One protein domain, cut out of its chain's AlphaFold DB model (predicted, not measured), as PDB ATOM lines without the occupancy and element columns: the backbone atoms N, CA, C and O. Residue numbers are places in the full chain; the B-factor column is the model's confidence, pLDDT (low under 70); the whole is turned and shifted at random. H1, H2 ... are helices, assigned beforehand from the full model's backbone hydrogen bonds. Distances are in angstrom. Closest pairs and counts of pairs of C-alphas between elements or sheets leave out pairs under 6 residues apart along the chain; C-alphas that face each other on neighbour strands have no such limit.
ATOM      1  N   ILE A   2     145.216 144.638 186.302       45.00
ATOM      2  CA  ILE A   2     145.829 143.703 185.334       45.00
ATOM      3  C   ILE A   2     144.771 143.088 184.395       45.00
ATOM      4  O   ILE A   2     144.948 143.081 183.183       45.00
ATOM      5  N   VAL A   3     143.614 142.706 184.946       50.38
ATOM      6  CA  VAL A   3     142.526 142.035 184.210       50.38
ATOM      7  C   VAL A   3     141.900 142.919 183.120       50.38
ATOM      8  O   VAL A   3     141.615 142.445 182.026       50.38
ATOM      9  N   LEU A   4     141.736 144.226 183.379       47.47
ATOM     10  CA  LEU A   4     141.220 145.159 182.369       47.47
ATOM     11  C   LEU A   4     142.206 145.369 181.215       47.47
ATOM     12  O   LEU A   4     141.772 145.530 180.082       47.47
ATOM     13  N   ARG A   5     143.516 145.343 181.485       53.62
ATOM     14  CA  ARG A   5     144.536 145.532 180.450       53.62
ATOM     15  C   ARG A   5     144.640 144.303 179.542       53.62
ATOM     16  O   ARG A   5     144.615 144.462 178.332       53.62
ATOM     17  N   GLN A   6     144.580 143.096 180.111       52.66
ATOM     18  CA  GLN A   6     144.512 141.842 179.343       52.66
ATOM     19  C   GLN A   6     143.269 141.737 178.445       52.66
ATOM     20  O   GLN A   6     143.376 141.279 177.310       52.66
ATOM     21  N   LEU A   7     142.100 142.185 178.920       54.09
ATOM     22  CA  LEU A   7     140.880 142.230 178.104       54.09
ATOM     23  C   LEU A   7     140.989 143.242 176.954       54.09
ATOM     24  O   LEU A   7     140.526 142.965 175.851       54.09
ATOM     25  N   ILE A   8     141.628 144.390 177.193       56.19
ATOM     26  CA  ILE A   8     141.870 145.412 176.167       56.19
ATOM     27  C   ILE A   8     142.852 144.896 175.102       56.19
ATOM     28  O   ILE A   8     142.588 145.051 173.911       56.19
ATOM     29  N   ASP A   9     143.926 144.215 175.504       51.56
ATOM     30  CA  ASP A   9     144.943 143.687 174.584       51.56
ATOM     31  C   ASP A   9     144.407 142.520 173.721       51.56
ATOM     32  O   ASP A   9     144.766 142.404 172.544       51.56
ATOM     33  N   PHE A  10     143.485 141.706 174.263       54.19
ATOM     34  CA  PHE A  10     142.754 140.663 173.522       54.19
ATOM     35  C   PHE A  10     141.783 141.253 172.488       54.19
ATOM     36  O   PHE A  10     141.721 140.782 171.354       54.19
ATOM     37  N   MET A  11     141.055 142.315 172.854       58.41
ATOM     38  CA  MET A  11     140.092 142.985 171.968       58.41
ATOM     39  C   MET A  11     140.766 143.791 170.847       58.41
ATOM     40  O   MET A  11     140.173 143.971 169.786       58.41
ATOM     41  N   LEU A  12     141.996 144.272 171.064       59.25
ATOM     42  CA  LEU A  12     142.754 145.073 170.094       59.25
ATOM     43  C   LEU A  12     143.683 144.246 169.190       59.25
ATOM     44  O   LEU A  12     144.325 144.814 168.310       59.25
ATOM     45  N   GLY A  13     143.763 142.923 169.378       56.62
ATOM     46  CA  GLY A  13     144.558 142.033 168.519       56.62
ATOM     47  C   GLY A  13     146.070 142.293 168.560       56.62
ATOM     48  O   GLY A  13     146.784 141.893 167.643       56.62
ATOM     49  N   LEU A  14     146.559 142.970 169.605       52.00
ATOM     50  CA  LEU A  14     147.971 143.338 169.772       52.00
ATOM     51  C   LEU A  14     148.795 142.252 170.477       52.00
ATOM     52  O   LEU A  14     150.022 142.322 170.470       52.00
ATOM     53  N   ALA A  15     148.142 141.243 171.059       49.47
ATOM     54  CA  ALA A  15     148.823 140.139 171.718       49.47
ATOM     55  C   ALA A  15     149.586 139.294 170.688       49.47
ATOM     56  O   ALA A  15     149.004 138.534 169.907       49.47
ATOM     57  N   THR A  16     150.913 139.396 170.700       48.03
ATOM     58  CA  THR A  16     151.744 138.415 170.003       48.03
ATOM     59  C   THR A  16     151.583 137.062 170.704       48.03
ATOM     60  O   THR A  16     151.519 136.994 171.931       48.03
ATOM     61  N   ILE A  17     151.541 135.961 169.946       50.69
ATOM     62  CA  ILE A  17     151.426 134.587 170.484       50.69
ATOM     63  C   ILE A  17     152.475 134.326 171.594       50.69
ATOM     64  O   ILE A  17     152.217 133.593 172.544       50.69
ATOM     65  N   SER A  18     153.626 135.005 171.520       44.19
ATOM     66  CA  SER A  18     154.703 134.970 172.512       44.19
ATOM     67  C   SER A  18     154.347 135.573 173.882       44.19
ATOM     68  O   SER A  18     154.849 135.077 174.886       44.19
ATOM     69  N   GLU A  19     153.521 136.620 173.965       47.69
ATOM     70  CA  GLU A  19     153.149 137.249 175.249       47.69
ATOM     71  C   GLU A  19     152.093 136.440 176.011       47.69
ATOM     72  O   GLU A  19     152.105 136.406 177.241       47.69
ATOM     73  N   VAL A  20     151.223 135.725 175.291       50.72
ATOM     74  CA  VAL A  20     150.237 134.806 175.886       50.72
ATOM     75  C   VAL A  20     150.921 133.560 176.462       50.72
ATOM     76  O   VAL A  20     150.558 133.102 177.544       50.72
ATOM     77  N   LEU A  21     151.941 133.043 175.768       49.38
ATOM     78  CA  LEU A  21     152.717 131.868 176.183       49.38
ATOM     79  C   LEU A  21     153.595 132.113 177.419       49.38
ATOM     80  O   LEU A  21     153.827 131.184 178.187       49.38
ATOM     81  N   LEU A  22     154.088 133.339 177.630       49.44
ATOM     82  CA  LEU A  22     155.092 133.610 178.665       49.44
ATOM     83  C   LEU A  22     154.510 133.746 180.086       49.44
ATOM     84  O   LEU A  22     155.250 133.588 181.052       49.44
ATOM     85  N   ASN A  23     153.214 134.042 180.236       56.44
ATOM     86  CA  ASN A  23     152.685 134.558 181.509       56.44
ATOM     87  C   ASN A  23     151.522 133.780 182.136       56.44
ATOM     88  O   ASN A  23     151.016 134.205 183.172       56.44
ATOM     89  N   ASN A  24     151.089 132.655 181.564       74.19
ATOM     90  CA  ASN A  24     149.879 131.976 182.032       74.19
ATOM     91  C   ASN A  24     150.178 130.645 182.735       74.19
ATOM     92  O   ASN A  24     149.775 129.573 182.290       74.19
ATOM     93  N   LYS A  25     150.898 130.725 183.862       81.81
ATOM     94  CA  LYS A  25     151.209 129.568 184.720       81.81
ATOM     95  C   LYS A  25     149.953 128.776 185.099       81.81
ATOM     96  O   LYS A  25     149.962 127.556 185.032       81.81
ATOM     97  N   GLU A  26     148.861 129.475 185.399       83.62
ATOM     98  CA  GLU A  26     147.570 128.860 185.725       83.62
ATOM     99  C   GLU A  26     147.013 128.015 184.568       83.62
ATOM    100  O   GLU A  26     146.411 126.969 184.799       83.62
ATOM    101  N   LEU A  27     147.241 128.435 183.319       84.94
ATOM    102  CA  LEU A  27     146.807 127.693 182.137       84.94
ATOM    103  C   LEU A  27     147.641 126.425 181.937       84.94
ATOM    104  O   LEU A  27     147.069 125.374 181.657       84.94
ATOM    105  N   LEU A  28     148.961 126.517 182.124       86.69
ATOM    106  CA  LEU A  28     149.850 125.354 182.071       86.69
ATOM    107  C   LEU A  28     149.497 124.350 183.171       86.69
ATOM    108  O   LEU A  28     149.374 123.168 182.877       86.69
ATOM    109  N   ASP A  29     149.243 124.814 184.397       89.12
ATOM    110  CA  ASP A  29     148.847 123.955 185.520       89.12
ATOM    111  C   ASP A  29     147.501 123.246 185.250       89.12
ATOM    112  O   ASP A  29     147.317 122.075 185.602       89.12
ATOM    113  N   LEU A  30     146.550 123.931 184.600       90.06
ATOM    114  CA  LEU A  30     145.274 123.343 184.181       90.06
ATOM    115  C   LEU A  30     145.442 122.325 183.052       90.06
ATOM    116  O   LEU A  30     144.847 121.249 183.120       90.06
ATOM    117  N   GLU A  31     146.230 122.651 182.029       88.19
ATOM    118  CA  GLU A  31     146.547 121.732 180.935       88.19
ATOM    119  C   GLU A  31     147.181 120.454 181.493       88.19
ATOM    120  O   GLU A  31     146.675 119.359 181.245       88.19
ATOM    121  N   ASP A  32     148.190 120.593 182.353       90.44
ATOM    122  CA  ASP A  32     148.866 119.478 183.017       90.44
ATOM    123  C   ASP A  32     147.895 118.606 183.819       90.44
ATOM    124  O   ASP A  32     147.937 117.373 183.753       90.44
ATOM    125  N   LYS A  33     146.987 119.242 184.567       92.06
ATOM    126  CA  LYS A  33     145.949 118.551 185.336       92.06
ATOM    127  C   LYS A  33     145.054 117.710 184.426       92.06
ATOM    128  O   LYS A  33     144.779 116.555 184.752       92.06
ATOM    129  N   TYR A  34     144.586 118.267 183.310       91.50
ATOM    130  CA  TYR A  34     143.694 117.549 182.400       91.50
ATOM    131  C   TYR A  34     144.418 116.481 181.578       91.50
ATOM    132  O   TYR A  34     143.850 115.408 181.383       91.50
ATOM    133  N   LEU A  35     145.668 116.712 181.168       90.06
ATOM    134  CA  LEU A  35     146.496 115.699 180.504       90.06
ATOM    135  C   LEU A  35     146.694 114.472 181.397       90.06
ATOM    136  O   LEU A  35     146.482 113.344 180.950       90.06
ATOM    137  N   LYS A  36     147.015 114.693 182.677       89.00
ATOM    138  CA  LYS A  36     147.202 113.624 183.672       89.00
ATOM    139  C   LYS A  36     145.895 112.920 184.040       89.00
ATOM    140  O   LYS A  36     145.916 111.730 184.338       89.00
ATOM    141  N   LEU A  37     144.765 113.633 184.019       91.62
ATOM    142  CA  LEU A  37     143.451 113.070 184.343       91.62
ATOM    143  C   LEU A  37     142.861 112.239 183.198       91.62
ATOM    144  O   LEU A  37     142.301 111.174 183.442       91.62
ATOM    145  N   LEU A  38     142.930 112.748 181.967       90.94
ATOM    146  CA  LEU A  38     142.218 112.177 180.820       90.94
ATOM    147  C   LEU A  38     143.079 111.218 179.993       90.94
ATOM    148  O   LEU A  38     142.515 110.435 179.234       90.94
ATOM    149  N   LEU A  39     144.411 111.294 180.118       87.56
ATOM    150  CA  LEU A  39     145.390 110.502 179.360       87.56
ATOM    151  C   LEU A  39     144.991 110.296 177.882       87.56
ATOM    152  O   LEU A  39     144.863 109.159 177.415       87.56
ATOM    153  N   PRO A  40     144.737 111.386 177.137       88.31
ATOM    154  CA  PRO A  40     144.225 111.283 175.781       88.31
ATOM    155  C   PRO A  40     145.224 110.603 174.834       88.31
ATOM    156  O   PRO A  40     146.384 110.992 174.757       88.31
ATOM    157  N   ASN A  41     144.750 109.649 174.025       84.75
ATOM    158  CA  ASN A  41     145.584 108.887 173.079       84.75
ATOM    159  C   ASN A  41     146.205 109.759 171.963       84.75
ATOM    160  O   ASN A  41     147.228 109.417 171.382       84.75
ATOM    161  N   TYR A  42     145.603 110.910 171.650       85.19
ATOM    162  CA  TYR A  42     146.150 111.825 170.642       85.19
ATOM    163  C   TYR A  42     147.332 112.659 171.164       85.19
ATOM    164  O   TYR A  42     148.105 113.190 170.364       85.19
ATOM    165  N   ASN A  43     147.483 112.796 172.487       85.56
ATOM    166  CA  ASN A  43     148.586 113.544 173.070       85.56
ATOM    167  C   ASN A  43     149.842 112.682 173.098       85.56
ATOM    168  O   ASN A  43     149.947 111.710 173.839       85.56
ATOM    169  N   ILE A  44     150.839 113.106 172.329       82.19
ATOM    170  CA  ILE A  44     152.183 112.534 172.403       82.19
ATOM    171  C   ILE A  44     152.945 113.008 173.649       82.19
ATOM    172  O   ILE A  44     153.814 112.295 174.143       82.19
ATOM    173  N   LEU A  45     152.630 114.212 174.143       83.81
ATOM    174  CA  LEU A  45     153.254 114.807 175.320       83.81
ATOM    175  C   LEU A  45     152.392 114.555 176.550       83.81
ATOM    176  O   LEU A  45     151.178 114.761 176.522       83.81
ATOM    177  N   THR A  46     153.051 114.153 177.629       80.25
ATOM    178  CA  THR A  46     152.431 113.891 178.932       80.25
ATOM    179  C   THR A  46     152.459 115.105 179.861       80.25
ATOM    180  O   THR A  46     151.860 115.054 180.932       80.25
ATOM    181  N   GLU A  47     153.160 116.170 179.466       82.62
ATOM    182  CA  GLU A  47     153.333 117.407 180.228       82.62
ATOM    183  C   GLU A  47     153.076 118.627 179.333       82.62
ATOM    184  O   GLU A  47     153.454 118.657 178.156       82.62
ATOM    185  N   ALA A  48     152.435 119.633 179.910       83.19
ATOM    186  CA  ALA A  48     152.127 120.913 179.308       83.19
ATOM    187  C   ALA A  48     153.407 121.730 179.099       83.19
ATOM    188  O   ALA A  48     154.297 121.791 179.950       83.19
ATOM    189  N   GLY A  49     153.513 122.377 177.940       75.69
ATOM    190  CA  GLY A  49     154.609 123.304 177.636       75.69
ATOM    191  C   GLY A  49     156.008 122.685 177.486       75.69
ATOM    192  O   GLY A  49     156.938 123.407 177.129       75.69
ATOM    193  N   SER A  50     156.187 121.376 177.697       77.69
ATOM    194  CA  SER A  50     157.484 120.704 177.581       77.69
ATOM    195  C   SER A  50     157.407 119.472 176.686       77.69
ATOM    196  O   SER A  50     156.698 118.510 176.952       77.69
ATOM    197  N   SER A  51     158.218 119.475 175.627       79.06
ATOM    198  CA  SER A  51     158.538 118.270 174.846       79.06
ATOM    199  C   SER A  51     159.866 117.642 175.278       79.06
ATOM    200  O   SER A  51     160.424 116.788 174.582       79.06
ATOM    201  N   PHE A  52     160.416 118.089 176.411       73.56
ATOM    202  CA  PHE A  52     161.724 117.656 176.864       73.56
ATOM    203  C   PHE A  52     161.721 116.150 177.146       73.56
ATOM    204  O   PHE A  52     160.879 115.632 177.867       73.56
ATOM    205  N   GLY A  53     162.667 115.432 176.542       72.81
ATOM    206  CA  GLY A  53     162.770 113.978 176.671       72.81
ATOM    207  C   GLY A  53     161.905 113.178 175.693       72.81
ATOM    208  O   GLY A  53     162.228 112.015 175.452       72.81
ATOM    209  N   TYR A  54     160.903 113.781 175.040       81.94
ATOM    210  CA  TYR A  54     160.157 113.084 173.994       81.94
ATOM    211  C   TYR A  54     161.038 112.901 172.753       81.94
ATOM    212  O   TYR A  54     161.602 113.849 172.197       81.94
ATOM    213  N   LYS A  55     161.194 111.650 172.323       83.69
ATOM    214  CA  LYS A  55     161.951 111.278 171.128       83.69
ATOM    215  C   LYS A  55     161.009 110.593 170.153       83.69
ATOM    216  O   LYS A  55     160.112 109.868 170.562       83.69
ATOM    217  N   HIS A  56     161.271 110.765 168.860       86.56
ATOM    218  CA  HIS A  56     160.623 109.951 167.833       86.56
ATOM    219  C   HIS A  56     160.804 108.461 168.142       86.56
ATOM    220  O   HIS A  56     161.859 108.055 168.645       86.56
ATOM    221  N   THR A  57     159.805 107.647 167.817       87.94
ATOM    222  CA  THR A  57     159.970 106.191 167.823       87.94
ATOM    223  C   THR A  57     160.938 105.771 166.708       87.94
ATOM    224  O   THR A  57     161.190 106.544 165.779       87.94
ATOM    225  N   GLU A  58     161.499 104.559 166.761       91.56
ATOM    226  CA  GLU A  58     162.333 104.058 165.651       91.56
ATOM    227  C   GLU A  58     161.547 103.966 164.338       91.56
ATOM    228  O   GLU A  58     162.073 104.282 163.272       91.56
ATOM    229  N   VAL A  59     160.263 103.609 164.420       92.00
ATOM    230  CA  VAL A  59     159.363 103.554 163.263       92.00
ATOM    231  C   VAL A  59     159.200 104.941 162.644       92.00
ATOM    232  O   VAL A  59     159.309 105.089 161.428       92.00
ATOM    233  N   ASP A  60     158.996 105.974 163.461       89.00
ATOM    234  CA  ASP A  60     158.862 107.345 162.962       89.00
ATOM    235  C   ASP A  60     160.187 107.889 162.429       89.00
ATOM    236  O   ASP A  60     160.206 108.548 161.388       89.00
ATOM    237  N   ARG A  61     161.313 107.554 163.076       91.38
ATOM    238  CA  ARG A  61     162.652 107.854 162.545       91.38
ATOM    239  C   ARG A  61     162.852 107.237 161.167       91.38
ATOM    240  O   ARG A  61     163.403 107.904 160.292       91.38
ATOM    241  N   GLN A  62     162.423 105.992 160.971       92.94
ATOM    242  CA  GLN A  62     162.546 105.321 159.683       92.94
ATOM    243  C   GLN A  62     161.648 105.979 158.632       92.94
ATOM    244  O   GLN A  62     162.156 106.377 157.590       92.94
ATOM    245  N   LYS A  63     160.375 106.251 158.947       92.62
ATOM    246  CA  LYS A  63     159.471 106.995 158.049       92.62
ATOM    247  C   LYS A  63     160.048 108.352 157.638       92.62
ATOM    248  O   LYS A  63     159.990 108.723 156.469       92.62
ATOM    249  N   MET A  64     160.635 109.094 158.580       88.19
ATOM    250  CA  MET A  64     161.296 110.370 158.287       88.19
ATOM    251  C   MET A  64     162.484 110.211 157.332       88.19
ATOM    252  O   MET A  64     162.682 111.068 156.469       88.19
ATOM    253  N   LYS A  65     163.268 109.133 157.474       89.94
ATOM    254  CA  LYS A  65     164.365 108.812 156.550       89.94
ATOM    255  C   LYS A  65     163.833 108.442 155.169       89.94
ATOM    256  O   LYS A  65     164.337 108.968 154.182       89.94
ATOM    257  N   ASP A  66     162.799 107.611 155.105       91.88
ATOM    258  CA  ASP A  66     162.232 107.109 153.849       91.88
ATOM    259  C   ASP A  66     161.622 108.236 152.997       91.88
ATOM    260  O   ASP A  66     161.701 108.210 151.771       91.88
ATOM    261  N   ILE A  67     161.069 109.278 153.634       89.88
ATOM    262  CA  ILE A  67     160.566 110.483 152.946       89.88
ATOM    263  C   ILE A  67     161.701 111.274 152.271       89.88
ATOM    264  O   ILE A  67     161.467 111.996 151.294       89.88
ATOM    265  N   TYR A  68     162.933 111.173 152.774       87.19
ATOM    266  CA  TYR A  68     164.085 111.896 152.242       87.19
ATOM    267  C   TYR A  68     164.718 111.156 151.055       87.19
ATOM    268  O   TYR A  68     165.871 110.728 151.090       87.19
ATOM    269  N   THR A  69     163.939 111.019 149.983       92.50
ATOM    270  CA  THR A  69     164.376 110.414 148.722       92.50
ATOM    271  C   THR A  69     165.350 111.318 147.964       92.50
ATOM    272  O   THR A  69     165.372 112.540 148.146       92.50
ATOM    273  N   ASP A  70     166.131 110.735 147.053       93.31
ATOM    274  CA  ASP A  70     167.089 111.496 146.244       93.31
ATOM    275  C   ASP A  70     166.410 112.538 145.351       93.31
ATOM    276  O   ASP A  70     166.901 113.658 145.238       93.31
ATOM    277  N   SER A  71     165.218 112.237 144.831       93.38
ATOM    278  CA  SER A  71     164.403 113.205 144.086       93.38
ATOM    279  C   SER A  71     164.031 114.424 144.942       93.38
ATOM    280  O   SER A  71     164.157 115.568 144.499       93.38
ATOM    281  N   ARG A  72     163.646 114.214 146.211       92.81
ATOM    282  CA  ARG A  72     163.370 115.314 147.145       92.81
ATOM    283  C   ARG A  72     164.640 116.107 147.458       92.81
ATOM    284  O   ARG A  72     164.595 117.338 147.491       92.81
ATOM    285  N   ARG A  73     165.766 115.416 147.676       92.44
ATOM    286  CA  ARG A  73     167.078 116.035 147.926       92.44
ATOM    287  C   ARG A  73     167.488 116.937 146.760       92.44
ATOM    288  O   ARG A  73     167.880 118.082 146.986       92.44
ATOM    289  N   GLU A  74     167.356 116.450 145.532       95.19
ATOM    290  CA  GLU A  74     167.673 117.199 144.319       95.19
ATOM    291  C   GLU A  74     166.745 118.403 144.133       95.19
ATOM    292  O   GLU A  74     167.223 119.511 143.890       95.19
ATOM    293  N   MET A  75     165.436 118.225 144.332       93.88
ATOM    294  CA  MET A  75     164.455 119.310 144.259       93.88
ATOM    295  C   MET A  75     164.789 120.440 145.241       93.88
ATOM    296  O   MET A  75     164.877 121.605 144.847       93.88
ATOM    297  N   VAL A  76     165.033 120.107 146.512       91.94
ATOM    298  CA  VAL A  76     165.405 121.091 147.542       91.94
ATOM    299  C   VAL A  76     166.748 121.750 147.217       91.94
ATOM    300  O   VAL A  76     166.902 122.961 147.402       91.94
ATOM    301  N   GLY A  77     167.717 120.989 146.705       92.69
ATOM    302  CA  GLY A  77     169.004 121.526 146.265       92.69
ATOM    303  C   GLY A  77     168.849 122.535 145.127       92.69
ATOM    304  O   GLY A  77     169.386 123.641 145.194       92.69
ATOM    305  N   SER A  78     168.054 122.197 144.115       94.06
ATOM    306  CA  SER A  78     167.772 123.064 142.969       94.06
ATOM    307  C   SER A  78     167.027 124.338 143.367       94.06
ATOM    308  O   SER A  78     167.377 125.408 142.879       94.06
ATOM    309  N   LEU A  79     166.094 124.266 144.323       92.50
ATOM    310  CA  LEU A  79     165.404 125.444 144.868       92.50
ATOM    311  C   LEU A  79     166.331 126.427 145.595       92.50
ATOM    312  O   LEU A  79     165.993 127.605 145.720       92.50
ATOM    313  N   ASN A  80     167.455 125.955 146.130       90.88
ATOM    314  CA  ASN A  80     168.416 126.790 146.852       90.88
ATOM    315  C   ASN A  80     169.601 127.228 145.985       90.88
ATOM    316  O   ASN A  80     170.296 128.186 146.328       90.88
ATOM    317  N   ARG A  81     169.823 126.565 144.848       93.06
ATOM    318  CA  ARG A  81     170.900 126.903 143.921       93.06
ATOM    319  C   ARG A  81     170.703 128.323 143.376       93.06
ATOM    320  O   ARG A  81     169.616 128.704 142.963       93.06
ATOM    321  N   GLY A  82     171.771 129.120 143.401       89.25
ATOM    322  CA  GLY A  82     171.771 130.494 142.885       89.25
ATOM    323  C   GLY A  82     171.131 131.547 143.797       89.25
ATOM    324  O   GLY A  82     171.273 132.737 143.517       89.25
ATOM    325  N   LYS A  83     170.490 131.160 144.911       92.69
ATOM    326  CA  LYS A  83     170.017 132.128 145.907       92.69
ATOM    327  C   LYS A  83     171.209 132.763 146.620       92.69
ATOM    328  O   LYS A  83     172.103 132.070 147.101       92.69
ATOM    329  N   LYS A  84     171.209 134.095 146.698       93.00
ATOM    330  CA  LYS A  84     172.177 134.862 147.487       93.00
ATOM    331  C   LYS A  84     171.546 135.231 148.821       93.00
ATOM    332  O   LYS A  84     170.395 135.657 148.869       93.00
ATOM    333  N   LEU A  85     172.306 135.057 149.893       92.31
ATOM    334  CA  LEU A  85     171.928 135.542 151.214       92.31
ATOM    335  C   LEU A  85     172.136 137.059 151.285       92.31
ATOM    336  O   LEU A  85     172.971 137.609 150.563       92.31
ATOM    337  N   SER A  86     171.391 137.732 152.162       95.75
ATOM    338  CA  SER A  86     171.631 139.146 152.448       95.75
ATOM    339  C   SER A  86     172.997 139.340 153.113       95.75
ATOM    340  O   SER A  86     173.499 138.443 153.795       95.75
ATOM    341  N   SER A  87     173.587 140.525 152.946       95.69
ATOM    342  CA  SER A  87     174.843 140.898 153.611       95.69
ATOM    343  C   SER A  87     174.757 140.740 155.132       95.69
ATOM    344  O   SER A  87     175.668 140.191 155.739       95.69
ATOM    345  N   GLU A  88     173.629 141.130 155.730       97.06
ATOM    346  CA  GLU A  88     173.364 140.967 157.163       97.06
ATOM    347  C   GLU A  88     173.414 139.494 157.602       97.06
ATOM    348  O   GLU A  88     174.033 139.157 158.610       97.06
ATOM    349  N   THR A  89     172.788 138.593 156.836       95.44
ATOM    350  CA  THR A  89     172.786 137.156 157.155       95.44
ATOM    351  C   THR A  89     174.193 136.579 157.057       95.44
ATOM    352  O   THR A  89     174.603 135.796 157.914       95.44
ATOM    353  N   ILE A  90     174.942 136.981 156.027       96.12
ATOM    354  CA  ILE A  90     176.329 136.551 155.832       96.12
ATOM    355  C   ILE A  90     177.188 136.969 157.026       96.12
ATOM    356  O   ILE A  90     177.964 136.151 157.520       96.12
ATOM    357  N   GLU A  91     177.034 138.197 157.520       96.81
ATOM    358  CA  GLU A  91     177.834 138.678 158.647       96.81
ATOM    359  C   GLU A  91     177.504 137.929 159.944       96.81
ATOM    360  O   GLU A  91     178.404 137.401 160.595       96.81
ATOM    361  N   LYS A  92     176.214 137.720 160.240       96.56
ATOM    362  CA  LYS A  92     175.792 136.888 161.383       96.56
ATOM    363  C   LYS A  92     176.371 135.470 161.312       96.56
ATOM    364  O   LYS A  92     176.774 134.905 162.329       96.56
ATOM    365  N   MET A  93     176.424 134.874 160.119       94.75
ATOM    366  CA  MET A  93     177.026 133.551 159.927       94.75
ATOM    367  C   MET A  93     178.537 133.562 160.185       94.75
ATOM    368  O   MET A  93     179.045 132.624 160.805       94.75
ATOM    369  N   ARG A  94     179.252 134.607 159.747       96.19
ATOM    370  CA  ARG A  94     180.694 134.764 160.001       96.19
ATOM    371  C   ARG A  94     180.991 134.890 161.488       96.19
ATOM    372  O   ARG A  94     181.820 134.138 161.996       96.19
ATOM    373  N   GLU A  95     180.273 135.759 162.196       96.44
ATOM    374  CA  GLU A  95     180.425 135.932 163.645       96.44
ATOM    375  C   GLU A  95     180.211 134.614 164.401       96.44
ATOM    376  O   GLU A  95     180.979 134.259 165.297       96.44
ATOM    377  N   LYS A  96     179.182 133.840 164.030       94.81
ATOM    378  CA  LYS A  96     178.920 132.534 164.653       94.81
ATOM    379  C   LYS A  96     179.989 131.495 164.324       94.81
ATOM    380  O   LYS A  96     180.321 130.695 165.193       94.81
ATOM    381  N   ALA A  97     180.530 131.501 163.106       92.50
ATOM    382  CA  ALA A  97     181.600 130.589 162.714       92.50
ATOM    383  C   ALA A  97     182.899 130.857 163.489       92.50
ATOM    384  O   ALA A  97     183.539 129.904 163.930       92.50
ATOM    385  N   LEU A  98     183.248 132.130 163.705       93.06
ATOM    386  CA  LEU A  98     184.427 132.528 164.485       93.06
ATOM    387  C   LEU A  98     184.328 132.113 165.958       93.06
ATOM    388  O   LEU A  98     185.324 131.728 166.559       93.06
ATOM    389  N   ASN A  99     183.120 132.141 166.522       93.25
ATOM    390  CA  ASN A  99     182.864 131.773 167.916       93.25
ATOM    391  C   ASN A  99     182.559 130.277 168.114       93.25
ATOM    392  O   ASN A  99     182.149 129.862 169.200       93.25
ATOM    393  N   ARG A 100     182.694 129.448 167.071       89.69
ATOM    394  CA  ARG A 100     182.352 128.027 167.151       89.69
ATOM    395  C   ARG A 100     183.421 127.267 167.937       89.69
ATOM    396  O   ARG A 100     184.594 127.294 167.575       89.69
ATOM    397  N   SER A 101     183.008 126.529 168.969       89.31
ATOM    398  CA  SER A 101     183.904 125.630 169.705       89.31
ATOM    399  C   SER A 101     184.550 124.603 168.766       89.31
ATOM    400  O   SER A 101     183.887 124.121 167.837       89.31
ATOM    401  N   PRO A 102     185.823 124.236 168.998       86.25
ATOM    402  CA  PRO A 102     186.493 123.234 168.187       86.25
ATOM    403  C   PRO A 102     185.743 121.903 168.264       86.25
ATOM    404  O   PRO A 102     185.253 121.491 169.314       86.25
ATOM    405  N   MET A 103     185.641 121.233 167.119       84.50
ATOM    406  CA  MET A 103     185.017 119.918 167.036       84.50
ATOM    407  C   MET A 103     185.879 118.895 167.785       84.50
ATOM    408  O   MET A 103     187.089 118.845 167.557       84.50
ATOM    409  N   LEU A 104     185.253 118.087 168.647       86.38
ATOM    410  CA  LEU A 104     185.927 117.028 169.402       86.38
ATOM    411  C   LEU A 104     186.574 116.011 168.454       86.38
ATOM    412  O   LEU A 104     185.984 115.629 167.438       86.38
ATOM    413  N   ASP A 105     187.776 115.552 168.799       82.38
ATOM    414  CA  ASP A 105     188.581 114.692 167.926       82.38
ATOM    415  C   ASP A 105     187.958 113.308 167.690       82.38
ATOM    416  O   ASP A 105     188.152 112.721 166.626       82.38
ATOM    417  N   GLU A 106     187.141 112.821 168.625       80.81
ATOM    418  CA  GLU A 106     186.349 111.592 168.473       80.81
ATOM    419  C   GLU A 106     185.354 111.677 167.308       80.81
ATOM    420  O   GLU A 106     185.117 110.692 166.612       80.81
ATOM    421  N   ILE A 107     184.803 112.869 167.056       76.50
ATOM    422  CA  ILE A 107     183.829 113.107 165.985       76.50
ATOM    423  C   ILE A 107     184.548 113.294 164.640       76.50
ATOM    424  O   ILE A 107     183.988 112.975 163.599       76.50
ATOM    425  N   LYS A 108     185.801 113.777 164.635       72.88
ATOM    426  CA  LYS A 108     186.583 113.979 163.398       72.88
ATOM    427  C   LYS A 108     187.035 112.678 162.736       72.88
ATOM    428  O   LYS A 108     187.314 112.686 161.545       72.88
ATOM    429  N   LYS A 109     187.184 111.599 163.509       68.06
ATOM    430  CA  LYS A 109     187.724 110.310 163.034       68.06
ATOM    431  C   LYS A 109     186.656 109.341 162.511       68.06
ATOM    432  O   LYS A 109     186.998 108.204 162.194       68.06
ATOM    433  N   LYS A 110     185.392 109.761 162.465       47.31
ATOM    434  CA  LYS A 110     184.247 108.954 162.034       47.31
ATOM    435  C   LYS A 110     183.819 109.341 160.626       47.31
ATOM    436  O   LYS A 110     183.427 108.418 159.883       47.31
TER     437      LYS A 110
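Overview. This is residues 2 to 110 of the 110 residues of the protein "Putative intron-encoded endonuclease bI1" of Golovinomyces cichoracearum (UniProt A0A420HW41). The model is an open, hollow arch of seven separate helices strung along the chain, in which no helix touches another. H1, H2 and H3 make one leg, the long stretch of residues 39 to 57 first folds back beside H3 and then crosses to H4, and H4, H5, H6 and H7 follow one another in a wide open C that makes the other side. The printed part has 109 residues with seven named helices, H1 to H7 in order along the chain, and no named strand; the class is all helix, with 67 residues in named elements. The whole is extended, with a radius of gyration of the C-alphas of 22.3 A and spans of 54 by 40 by 34 A.

Along the chain. The longest helix by residues is H3, residues 25 to 38, 20.0 A from first to last C-alpha; it begins at C-alpha 25, (151.209, 129.568, 184.720). Before it come H2, residues 17 to 22, and H1, residues 2 to 11, 14.6 A long. H1 begins at C-alpha 2, (145.829, 143.703, 185.334). After H3 come H4, residues 58 to 67, 14.3 A long; H5, residues 70 to 80, 15.4 A long; and H6, residues 87 to 98, 16.7 A long. The last helix is H7, residues 105 to 108, which ends at C-alpha 108, (186.583, 113.979, 163.398).

Arrangement. H3 is apart from each of the other helices, including H2 and H4, which come before and after it in the chain. H1 and H2 are also apart, and so are H4 and H5, H5 and H6, and H6 and H7. The centre of H2 is nearest to the mean of the C-alphas, at 15.1 A, and that of H1 is farthest, at 28.6 A; the centre of H7 lies 27.7 A from it. Residues 65 to 110 stand free, of which 65 to 67 belong to H4. In H1, H2, H3, H4, H5 and H6 every O i to N i+4 pair is within hydrogen-bond range; H7 is too short for such a pair, and its one O i to N i+3 pair is within range.

Size, cuts and confidence. The two C-alphas farthest apart are those of Leu 4 and Lys 109, at 61.2 A. The printed part has no cut. The link from H3 to H4, 19 residues, is long; those from H1 to H2, H2 to H3 and H4 to H5 are tight, and those from H5 to H6 and H6 to H7 are short. The mean pLDDT of the printed part is 80.6, and residues 2 to 23 and 109 to 110 are under 70.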